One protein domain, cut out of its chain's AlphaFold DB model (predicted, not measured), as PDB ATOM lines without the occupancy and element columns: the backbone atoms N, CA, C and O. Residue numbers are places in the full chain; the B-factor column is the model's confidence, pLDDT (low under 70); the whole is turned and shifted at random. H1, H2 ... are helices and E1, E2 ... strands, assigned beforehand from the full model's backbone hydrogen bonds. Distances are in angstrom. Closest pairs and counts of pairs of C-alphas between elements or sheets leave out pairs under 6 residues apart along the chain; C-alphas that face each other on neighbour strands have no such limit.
ATOM      1  N   LEU A   3     138.908 164.575 152.191       79.00
ATOM      2  CA  LEU A   3     140.057 164.159 153.003       79.00
ATOM      3  C   LEU A   3     140.996 163.171 152.288       79.00
ATOM      4  O   LEU A   3     142.210 163.334 152.333       79.00
ATOM      5  N   GLY A   4     140.447 162.165 151.599       81.25
ATOM      6  CA  GLY A   4     141.267 161.183 150.878       81.25
ATOM      7  C   GLY A   4     142.014 161.786 149.685       81.25
ATOM      8  O   GLY A   4     143.068 161.280 149.308       81.25
ATOM      9  N   HIS A   5     141.484 162.868 149.109       84.25
ATOM     10  CA  HIS A   5     142.154 163.608 148.042       84.25
ATOM     11  C   HIS A   5     143.349 164.392 148.592       84.25
ATOM     12  O   HIS A   5     144.454 164.223 148.093       84.25
ATOM     13  N   VAL A   6     143.145 165.127 149.690       82.75
ATOM     14  CA  VAL A   6     144.202 165.883 150.380       82.75
ATOM     15  C   VAL A   6     145.356 164.968 150.798       82.75
ATOM     16  O   VAL A   6     146.506 165.244 150.487       82.75
ATOM     17  N   VAL A   7     145.072 163.827 151.437       86.06
ATOM     18  CA  VAL A   7     146.122 162.871 151.846       86.06
ATOM     19  C   VAL A   7     146.935 162.369 150.648       86.06
ATOM     20  O   VAL A   7     148.149 162.204 150.751       86.06
ATOM     21  N   ARG A   8     146.277 162.128 149.509       85.75
ATOM     22  CA  ARG A   8     146.943 161.659 148.290       85.75
ATOM     23  C   ARG A   8     147.841 162.736 147.691       85.75
ATOM     24  O   ARG A   8     148.968 162.417 147.344       85.75
ATOM     25  N   GLU A   9     147.354 163.968 147.617       87.88
ATOM     26  CA  GLU A   9     148.108 165.124 147.126       87.88
ATOM     27  C   GLU A   9     149.383 165.334 147.959       87.88
ATOM     28  O   GLU A   9     150.489 165.247 147.433       87.88
ATOM     29  N   PHE A  10     149.253 165.419 149.289       85.38
ATOM     30  CA  PHE A  10     150.405 165.547 150.191       85.38
ATOM     31  C   PHE A  10     151.400 164.380 150.077       85.38
ATOM     32  O   PHE A  10     152.605 164.590 150.182       85.38
ATOM     33  N   ALA A  11     150.933 163.146 149.867       82.81
ATOM     34  CA  ALA A  11     151.823 161.992 149.712       82.81
ATOM     35  C   ALA A  11     152.553 161.959 148.352       82.81
ATOM     36  O   ALA A  11     153.584 161.288 148.229       82.81
ATOM     37  N   GLN A  12     152.013 162.637 147.330       89.06
ATOM     38  CA  GLN A  12     152.627 162.771 146.005       89.06
ATOM     39  C   GLN A  12     153.719 163.845 145.978       89.06
ATOM     40  O   GLN A  12     154.676 163.697 145.222       89.06
ATOM     41  N   ASP A  13     153.639 164.840 146.861       91.25
ATOM     42  CA  ASP A  13     154.628 165.920 147.011       91.25
ATOM     43  C   ASP A  13     155.922 165.492 147.733       91.25
ATOM     44  O   ASP A  13     156.740 166.315 148.146       91.25
ATOM     45  N   THR A  14     156.129 164.190 147.915       93.19
ATOM     46  CA  THR A  14     157.329 163.636 148.537       93.19
ATOM     47  C   THR A  14     157.711 162.299 147.904       93.19
ATOM     48  O   THR A  14     156.862 161.508 147.474       93.19
ATOM     49  N   GLU A  15     159.014 162.048 147.833       93.19
ATOM     50  CA  GLU A  15     159.569 160.820 147.272       93.19
ATOM     51  C   GLU A  15     159.265 159.594 148.157       93.19
ATOM     52  O   GLU A  15     159.098 159.724 149.377       93.19
ATOM     53  N   PRO A  16     159.219 158.381 147.574       94.81
ATOM     54  CA  PRO A  16     159.121 157.142 148.338       94.81
ATOM     55  C   PRO A  16     160.114 157.030 149.493       94.81
ATOM     56  O   PRO A  16     161.282 157.385 149.365       94.81
ATOM     57  N   GLY A  17     159.629 156.524 150.630       94.81
ATOM     58  CA  GLY A  17     160.404 156.418 151.862       94.81
ATOM     59  C   GLY A  17     160.425 157.689 152.714       94.81
ATOM     60  O   GLY A  17     161.155 157.715 153.702       94.81
ATOM     61  N   ALA A  18     159.695 158.751 152.340       96.25
ATOM     62  CA  ALA A  18     159.556 159.997 153.112       96.25
ATOM     63  C   ALA A  18     160.906 160.585 153.579       96.25
ATOM     64  O   ALA A  18     161.063 161.050 154.713       96.25
ATOM     65  N   ARG A  19     161.926 160.503 152.710       96.06
ATOM     66  CA  ARG A  19     163.319 160.884 153.012       96.06
ATOM     67  C   ARG A  19     163.864 160.217 154.291       96.06
ATOM     68  O   ARG A  19     164.624 160.826 155.037       96.06
ATOM     69  N   GLY A  20     163.470 158.980 154.576       96.00
ATOM     70  CA  GLY A  20     163.907 158.207 155.744       96.00
ATOM     71  C   GLY A  20     163.096 158.440 157.023       96.00
ATOM     72  O   GLY A  20     163.504 157.959 158.078       96.00
ATOM     73  N   LEU A  21     161.976 159.170 156.962       98.00
ATOM     74  CA  LEU A  21     161.043 159.283 158.083       98.00
ATOM     75  C   LEU A  21     160.156 158.034 158.160       98.00
ATOM     76  O   LEU A  21     159.484 157.685 157.193       98.00
ATOM     77  N   VAL A  22     160.103 157.391 159.326       97.81
ATOM     78  CA  VAL A  22     159.304 156.178 159.554       97.81
ATOM     79  C   VAL A  22     158.247 156.437 160.618       97.81
ATOM     80  O   VAL A  22     158.539 157.024 161.659       97.81
ATOM     81  N   PHE A  23     157.025 155.962 160.374       98.25
ATOM     82  CA  PHE A  23     155.940 155.974 161.350       98.25
ATOM     83  C   PHE A  23     155.627 154.559 161.843       98.25
ATOM     84  O   PHE A  23     155.348 153.666 161.045       98.25
ATOM     85  N   HIS A  24     155.609 154.370 163.160       96.69
ATOM     86  CA  HIS A  24     155.114 153.148 163.788       96.69
ATOM     87  C   HIS A  24     153.627 153.323 164.143       96.69
ATOM     88  O   HIS A  24     153.312 154.211 164.937       96.69
ATOM     89  N   PRO A  25     152.702 152.497 163.617       96.50
ATOM     90  CA  PRO A  25     151.259 152.719 163.749       96.50
ATOM     91  C   PRO A  25     150.635 152.137 165.033       96.50
ATOM     92  O   PRO A  25     149.440 151.846 165.070       96.50
ATOM     93  N   TYR A  26     151.407 151.966 166.109       95.38
ATOM     94  CA  TYR A  26     150.954 151.315 167.348       95.38
ATOM     95  C   TYR A  26     150.138 152.267 168.243       95.38
ATOM     96  O   TYR A  26     150.529 152.609 169.356       95.38
ATOM     97  N   LEU A  27     149.010 152.758 167.730       95.00
ATOM     98  CA  LEU A  27     148.172 153.767 168.393       95.00
ATOM     99  C   LEU A  27     147.177 153.184 169.407       95.00
ATOM    100  O   LEU A  27     146.569 153.931 170.170       95.00
ATOM    101  N   ASN A  28     146.993 151.864 169.420       93.31
ATOM    102  CA  ASN A  28     146.108 151.198 170.367       93.31
ATOM    103  C   ASN A  28     146.691 151.266 171.792       93.31
ATOM    104  O   ASN A  28     147.882 151.038 171.999       93.31
ATOM    105  N   THR A  29     145.846 151.527 172.789       93.94
ATOM    106  CA  THR A  29     146.235 151.508 174.208       93.94
ATOM    107  C   THR A  29     146.698 150.126 174.678       93.94
ATOM    108  O   THR A  29     147.495 150.045 175.610       93.94
ATOM    109  N   ALA A  30     146.259 149.056 174.011       94.44
ATOM    110  CA  ALA A  30     146.717 147.686 174.240       94.44
ATOM    111  C   ALA A  30     148.087 147.362 173.606       94.44
ATOM    112  O   ALA A  30     148.563 146.239 173.747       94.44
ATOM    113  N   GLY A  31     148.716 148.316 172.912       94.19
ATOM    114  CA  GLY A  31     149.973 148.112 172.195       94.19
ATOM    115  C   GLY A  31     149.805 147.405 170.848       94.19
ATOM    116  O   GLY A  31     148.752 147.487 170.210       94.19
ATOM    117  N   ALA A  32     150.867 146.744 170.389       93.81
ATOM    118  CA  ALA A  32     150.874 145.957 169.163       93.81
ATOM    119  C   ALA A  32     150.353 144.545 169.458       93.81
ATOM    120  O   ALA A  32     150.841 143.881 170.371       93.81
ATOM    121  N   THR A  33     149.360 144.095 168.692       92.31
ATOM    122  CA  THR A  33     148.797 142.733 168.779       92.31
ATOM    123  C   THR A  33     149.099 141.882 167.544       92.31
ATOM    124  O   THR A  33     148.868 140.677 167.558       92.31
ATOM    125  N   ALA A  34     149.598 142.510 166.481       88.88
ATOM    126  CA  ALA A  34     150.154 141.903 165.281       88.88
ATOM    127  C   ALA A  34     151.100 142.934 164.627       88.88
ATOM    128  O   ALA A  34     150.830 144.137 164.738       88.88
ATOM    129  N   PRO A  35     152.196 142.518 163.965       85.44
ATOM    130  CA  PRO A  35     152.644 141.135 163.725       85.44
ATOM    131  C   PRO A  35     153.264 140.442 164.949       85.44
ATOM    132  O   PRO A  35     153.397 139.225 164.975       85.44
ATOM    133  N   PHE A  36     153.625 141.204 165.976       90.44
ATOM    134  CA  PHE A  36     154.091 140.705 167.268       90.44
ATOM    135  C   PHE A  36     153.175 141.208 168.384       90.44
ATOM    136  O   PHE A  36     152.379 142.128 168.182       90.44
ATOM    137  N   LEU A  37     153.317 140.612 169.568       94.31
ATOM    138  CA  LEU A  37     152.654 141.075 170.781       94.31
ATOM    139  C   LEU A  37     153.623 141.922 171.610       94.31
ATOM    140  O   LEU A  37     154.591 141.399 172.159       94.31
ATOM    141  N   ASP A  38     153.333 143.214 171.733       96.06
ATOM    142  CA  ASP A  38     154.007 144.113 172.668       96.06
ATOM    143  C   ASP A  38     153.007 145.128 173.233       96.06
ATOM    144  O   ASP A  38     152.594 146.077 172.563       96.06
ATOM    145  N   VAL A  39     152.651 144.946 174.504       97.12
ATOM    146  CA  VAL A  39     151.690 145.794 175.226       97.12
ATOM    147  C   VAL A  39     152.200 147.218 175.473       97.12
ATOM    148  O   VAL A  39     151.412 148.142 175.703       97.12
ATOM    149  N   ASN A  40     153.517 147.417 175.401       96.88
ATOM    150  CA  ASN A  40     154.167 148.705 175.604       96.88
ATOM    151  C   ASN A  40     154.409 149.455 174.289       96.88
ATOM    152  O   ASN A  40     154.775 150.629 174.337       96.88
ATOM    153  N   ALA A  41     154.176 148.832 173.130       96.44
ATOM    154  CA  ALA A  41     154.364 149.478 171.837       96.44
ATOM    155  C   ALA A  41     153.464 150.716 171.696       96.44
ATOM    156  O   ALA A  41     152.274 150.680 172.019       96.44
ATOM    157  N   ARG A  42     154.029 151.828 171.217       96.69
ATOM    158  CA  ARG A  42     153.316 153.099 171.023       96.69
ATOM    159  C   ARG A  42     153.638 153.716 169.672       96.69
ATOM    160  O   ARG A  42     154.704 153.477 169.099       96.69
ATOM    161  N   GLY A  43     152.704 154.526 169.181       96.50
ATOM    162  CA  GLY A  43     152.891 155.273 167.949       96.50
ATOM    163  C   GLY A  43     154.079 156.221 168.050       96.50
ATOM    164  O   GLY A  43     154.255 156.899 169.063       96.50
ATOM    165  N   SER A  44     154.910 156.260 167.014       97.19
ATOM    166  CA  SER A  44     156.105 157.106 167.000       97.19
ATOM    167  C   SER A  44     156.514 157.489 165.585       97.19
ATOM    168  O   SER A  44     156.278 156.743 164.636       97.19
ATOM    169  N   PHE A  45     157.163 158.645 165.467       98.31
ATOM    170  CA  PHE A  45     157.933 159.026 164.287       98.31
ATOM    171  C   PHE A  45     159.419 158.864 164.596       98.31
ATOM    172  O   PHE A  45     159.908 159.391 165.596       98.31
ATOM    173  N   VAL A  46     160.143 158.163 163.729       98.19
ATOM    174  CA  VAL A  46     161.589 157.944 163.837       98.19
ATOM    175  C   VAL A  46     162.266 158.530 162.603       98.19
ATOM    176  O   VAL A  46     161.811 158.309 161.485       98.19
ATOM    177  N   GLY A  47     163.342 159.295 162.807       97.19
ATOM    178  CA  GLY A  47     164.051 159.984 161.721       97.19
ATOM    179  C   GLY A  47     163.587 161.422 161.453       97.19
ATOM    180  O   GLY A  47     163.859 161.954 160.379       97.19
ATOM    181  N   LEU A  48     162.905 162.062 162.414       97.31
ATOM    182  CA  LEU A  48     162.529 163.477 162.323       97.31
ATOM    183  C   LEU A  48     163.756 164.382 162.155       97.31
ATOM    184  O   LEU A  48     164.767 164.230 162.843       97.31
ATOM    185  N   ARG A  49     163.624 165.371 161.269       97.19
ATOM    186  CA  ARG A  49     164.626 166.404 160.999       97.19
ATOM    187  C   ARG A  49     164.005 167.787 161.150       97.19
ATOM    188  O   ARG A  49     162.787 167.942 161.161       97.19
ATOM    189  N   ARG A  50     164.851 168.817 161.235       97.38
ATOM    190  CA  ARG A  50     164.393 170.218 161.313       97.38
ATOM    191  C   ARG A  50     163.588 170.653 160.089       97.38
ATOM    192  O   ARG A  50     162.727 171.509 160.214       97.38
ATOM    193  N   ASP A  51     163.900 170.088 158.931       97.06
ATOM    194  CA  ASP A  51     163.283 170.389 157.642       97.06
ATOM    195  C   ASP A  51     162.201 169.371 157.251       97.06
ATOM    196  O   ASP A  51     161.802 169.328 156.088       97.06
ATOM    197  N   THR A  52     161.744 168.530 158.188       97.38
ATOM    198  CA  THR A  52     160.678 167.570 157.899       97.38
ATOM    199  C   THR A  52     159.392 168.299 157.528       97.38
ATOM    200  O   THR A  52     158.934 169.185 158.253       97.38
ATOM    201  N   THR A  53     158.794 167.912 156.402       96.06
ATOM    202  CA  THR A  53     157.591 168.568 155.875       96.06
ATOM    203  C   THR A  53     156.313 167.809 156.254       96.06
ATOM    204  O   THR A  53     156.350 166.600 156.497       96.06
ATOM    205  N   PRO A  54     155.139 168.470 156.258       94.94
ATOM    206  CA  PRO A  54     153.862 167.777 156.428       94.94
ATOM    207  C   PRO A  54     153.626 166.676 155.382       94.94
ATOM    208  O   PRO A  54     153.083 165.628 155.721       94.94
ATOM    209  N   ALA A  55     154.079 166.882 154.140       95.81
ATOM    210  CA  ALA A  55     154.020 165.884 153.069       95.81
ATOM    211  C   ALA A  55     154.784 164.601 153.441       95.81
ATOM    212  O   ALA A  55     154.242 163.499 153.342       95.81
ATOM    213  N   GLU A  56     156.008 164.741 153.965       97.12
ATOM    214  CA  GLU A  56     156.801 163.611 154.464       97.12
ATOM    215  C   GLU A  56     156.108 162.893 155.621       97.12
ATOM    216  O   GLU A  56     156.064 161.667 155.634       97.12
ATOM    217  N   MET A  57     155.524 163.629 156.571       96.94
ATOM    218  CA  MET A  57     154.793 163.015 157.685       96.94
ATOM    219  C   MET A  57     153.575 162.222 157.201       96.94
ATOM    220  O   MET A  57     153.354 161.100 157.656       96.94
ATOM    221  N   VAL A  58     152.802 162.773 156.259       96.00
ATOM    222  CA  VAL A  58     151.638 162.097 155.666       96.00
ATOM    223  C   VAL A  58     152.065 160.828 154.927       96.00
ATOM    224  O   VAL A  58     151.482 159.766 155.165       96.00
ATOM    225  N   ARG A  59     153.104 160.895 154.082       96.06
ATOM    226  CA  ARG A  59     153.633 159.702 153.406       96.06
ATOM    227  C   ARG A  59     154.164 158.681 154.411       96.06
ATOM    228  O   ARG A  59     153.836 157.508 154.270       96.06
ATOM    229  N   ALA A  60     154.901 159.099 155.440       97.81
ATOM    230  CA  ALA A  60     155.429 158.196 156.462       97.81
ATOM    231  C   ALA A  60     154.311 157.441 157.195       97.81
ATOM    232  O   ALA A  60     154.446 156.245 157.427       97.81
ATOM    233  N   VAL A  61     153.183 158.093 157.507       96.62
ATOM    234  CA  VAL A  61     152.010 157.426 158.106       96.62
ATOM    235  C   VAL A  61     151.411 156.388 157.156       96.62
ATOM    236  O   VAL A  61     151.124 155.261 157.575       96.62
ATOM    237  N   MET A  62     151.238 156.752 155.882       95.44
ATOM    238  CA  MET A  62     150.706 155.858 154.849       95.44
ATOM    239  C   MET A  62     151.608 154.633 154.649       95.44
ATOM    240  O   MET A  62     151.135 153.497 154.702       95.44
ATOM    241  N   GLU A  63     152.908 154.857 154.460       96.69
ATOM    242  CA  GLU A  63     153.904 153.802 154.270       96.69
ATOM    243  C   GLU A  63     154.058 152.956 155.533       96.69
ATOM    244  O   GLU A  63     153.941 151.741 155.451       96.69
ATOM    245  N   GLY A  64     154.227 153.560 156.712       96.56
ATOM    246  CA  GLY A  64     154.376 152.848 157.986       96.56
ATOM    247  C   GLY A  64     153.197 151.927 158.304       96.56
ATOM    248  O   GLY A  64     153.383 150.787 158.730       96.56
ATOM    249  N   THR A  65     151.974 152.374 158.005       95.31
ATOM    250  CA  THR A  65     150.776 151.531 158.129       95.31
ATOM    251  C   THR A  65     150.805 150.370 157.132       95.31
ATOM    252  O   THR A  65     150.583 149.224 157.520       95.31
ATOM    253  N   ALA A  66     151.125 150.633 155.860       95.69
ATOM    254  CA  ALA A  66     151.219 149.590 154.839       95.69
ATOM    255  C   ALA A  66     152.321 148.559 155.148       95.69
ATOM    256  O   ALA A  66     152.113 147.362 154.958       95.69
ATOM    257  N   LEU A  67     153.466 149.009 155.667       96.00
ATOM    258  CA  LEU A  67     154.569 148.160 156.112       96.00
ATOM    259  C   LEU A  67     154.129 147.257 157.269       96.00
ATOM    260  O   LEU A  67     154.329 146.052 157.189       96.00
ATOM    261  N   SER A  68     153.447 147.805 158.281       94.69
ATOM    262  CA  SER A  68     152.923 147.002 159.392       94.69
ATOM    263  C   SER A  68     151.937 145.932 158.918       94.69
ATOM    264  O   SER A  68     151.968 144.812 159.421       94.69
ATOM    265  N   VAL A  69     151.076 146.249 157.945       95.06
ATOM    266  CA  VAL A  69     150.155 145.271 157.344       95.06
ATOM    267  C   VAL A  69     150.928 144.194 156.587       95.06
ATOM    268  O   VAL A  69     150.642 143.010 156.750       95.06
ATOM    269  N   ARG A  70     151.927 144.579 155.785       96.19
ATOM    270  CA  ARG A  70     152.797 143.628 155.082       96.19
ATOM    271  C   ARG A  70     153.504 142.696 156.063       96.19
ATOM    272  O   ARG A  70     153.582 141.505 155.791       96.19
ATOM    273  N   ASP A  71     153.993 143.211 157.184       94.88
ATOM    274  CA  ASP A  71     154.676 142.397 158.190       94.88
ATOM    275  C   ASP A  71     153.715 141.385 158.837       94.88
ATOM    276  O   ASP A  71     154.100 140.238 159.047       94.88
ATOM    277  N   CYS A  72     152.444 141.749 159.060       93.69
ATOM    278  CA  CYS A  72     151.409 140.790 159.471       93.69
ATOM    279  C   CYS A  72     151.204 139.679 158.434       93.69
ATOM    280  O   CYS A  72     151.082 138.517 158.807       93.69
ATOM    281  N   TYR A  73     151.177 140.024 157.143       94.81
ATOM    282  CA  TYR A  73     151.067 139.035 156.068       94.81
ATOM    283  C   TYR A  73     152.302 138.139 155.957       94.81
ATOM    284  O   TYR A  73     152.162 136.960 155.668       94.81
ATOM    285  N   ALA A  74     153.501 138.680 156.172       94.44
ATOM    286  CA  ALA A  74     154.745 137.917 156.105       94.44
ATOM    287  C   ALA A  74     154.928 136.954 157.291       94.44
ATOM    288  O   ALA A  74     155.722 136.022 157.196       94.44
ATOM    289  N   ALA A  75     154.228 137.197 158.403       89.50
ATOM    290  CA  ALA A  75     154.233 136.348 159.592       89.50
ATOM    291  C   ALA A  75     153.175 135.223 159.562       89.50
ATOM    292  O   ALA A  75     153.132 134.424 160.499       89.50
ATOM    293  N   MET A  76     152.318 135.183 158.533       84.25
ATOM    294  CA  MET A  76     151.349 134.106 158.284       84.25
ATOM    295  C   MET A  76     152.004 132.943 157.538       84.25
ATOM    296  O   MET A  76     151.697 131.789 157.909       84.25
TER     297      MET A  76
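AT A GLANCE: This is residues 3 to 76 of the 76 residues of the protein "Carbohydrate kinase" of Streptomyces sp. SID10244 (UniProt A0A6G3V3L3). A short two-stranded antiparallel hairpin, E1 and E2, packs on the long helix H2, mainly through E1, and H1 meets the first part of H2 to make a corner. A long loop, residues 25 to 43, joins the strands. The 74 printed residues hold H1, E1, E2 and H2 in that order, mostly helix. The whole is only just compact, close to loose, with a radius of gyration of the C-alphas of 13.2 A and spans of 34 by 25 by 22 A.

HOW THE PARTS SIT: E1, residues 22 to 24, and E2, residues 44 to 46, form an antiparallel hairpin at 156 degrees; N 22 and O 46 are within hydrogen-bond range at 2.9 A. The closest C-alphas of E1 and H2, residues 54 to 74, are those of Phe 23 and Gly 64, 4.9 A apart. E2 and H2 are near each other. H1, residues 3 to 12, touches H2 residues 54 to 59 alone, about perpendicular at 85 degrees; the closest C-alphas, of Phe 10 and Ala 55, are 4.6 A apart. H1 and E2 are apart. In H1 and H2 every O i to N i+4 pair is within hydrogen-bond range.

IN THESE COORDINATES: H2 is 29.9 A long, H1 14.5 A, E1 6.7 A and E2 6.4 A. C-alpha 3 is at (140.057, 164.159, 153.003) and C-alpha 74 at (154.745, 137.917, 156.105).

THE WHOLE: The farthest C-alphas, of Arg 50 and Met 76, are 38.5 A apart. The printed part has no cut. The link E1 to E2 is long. No printed residue is under 70 in pLDDT.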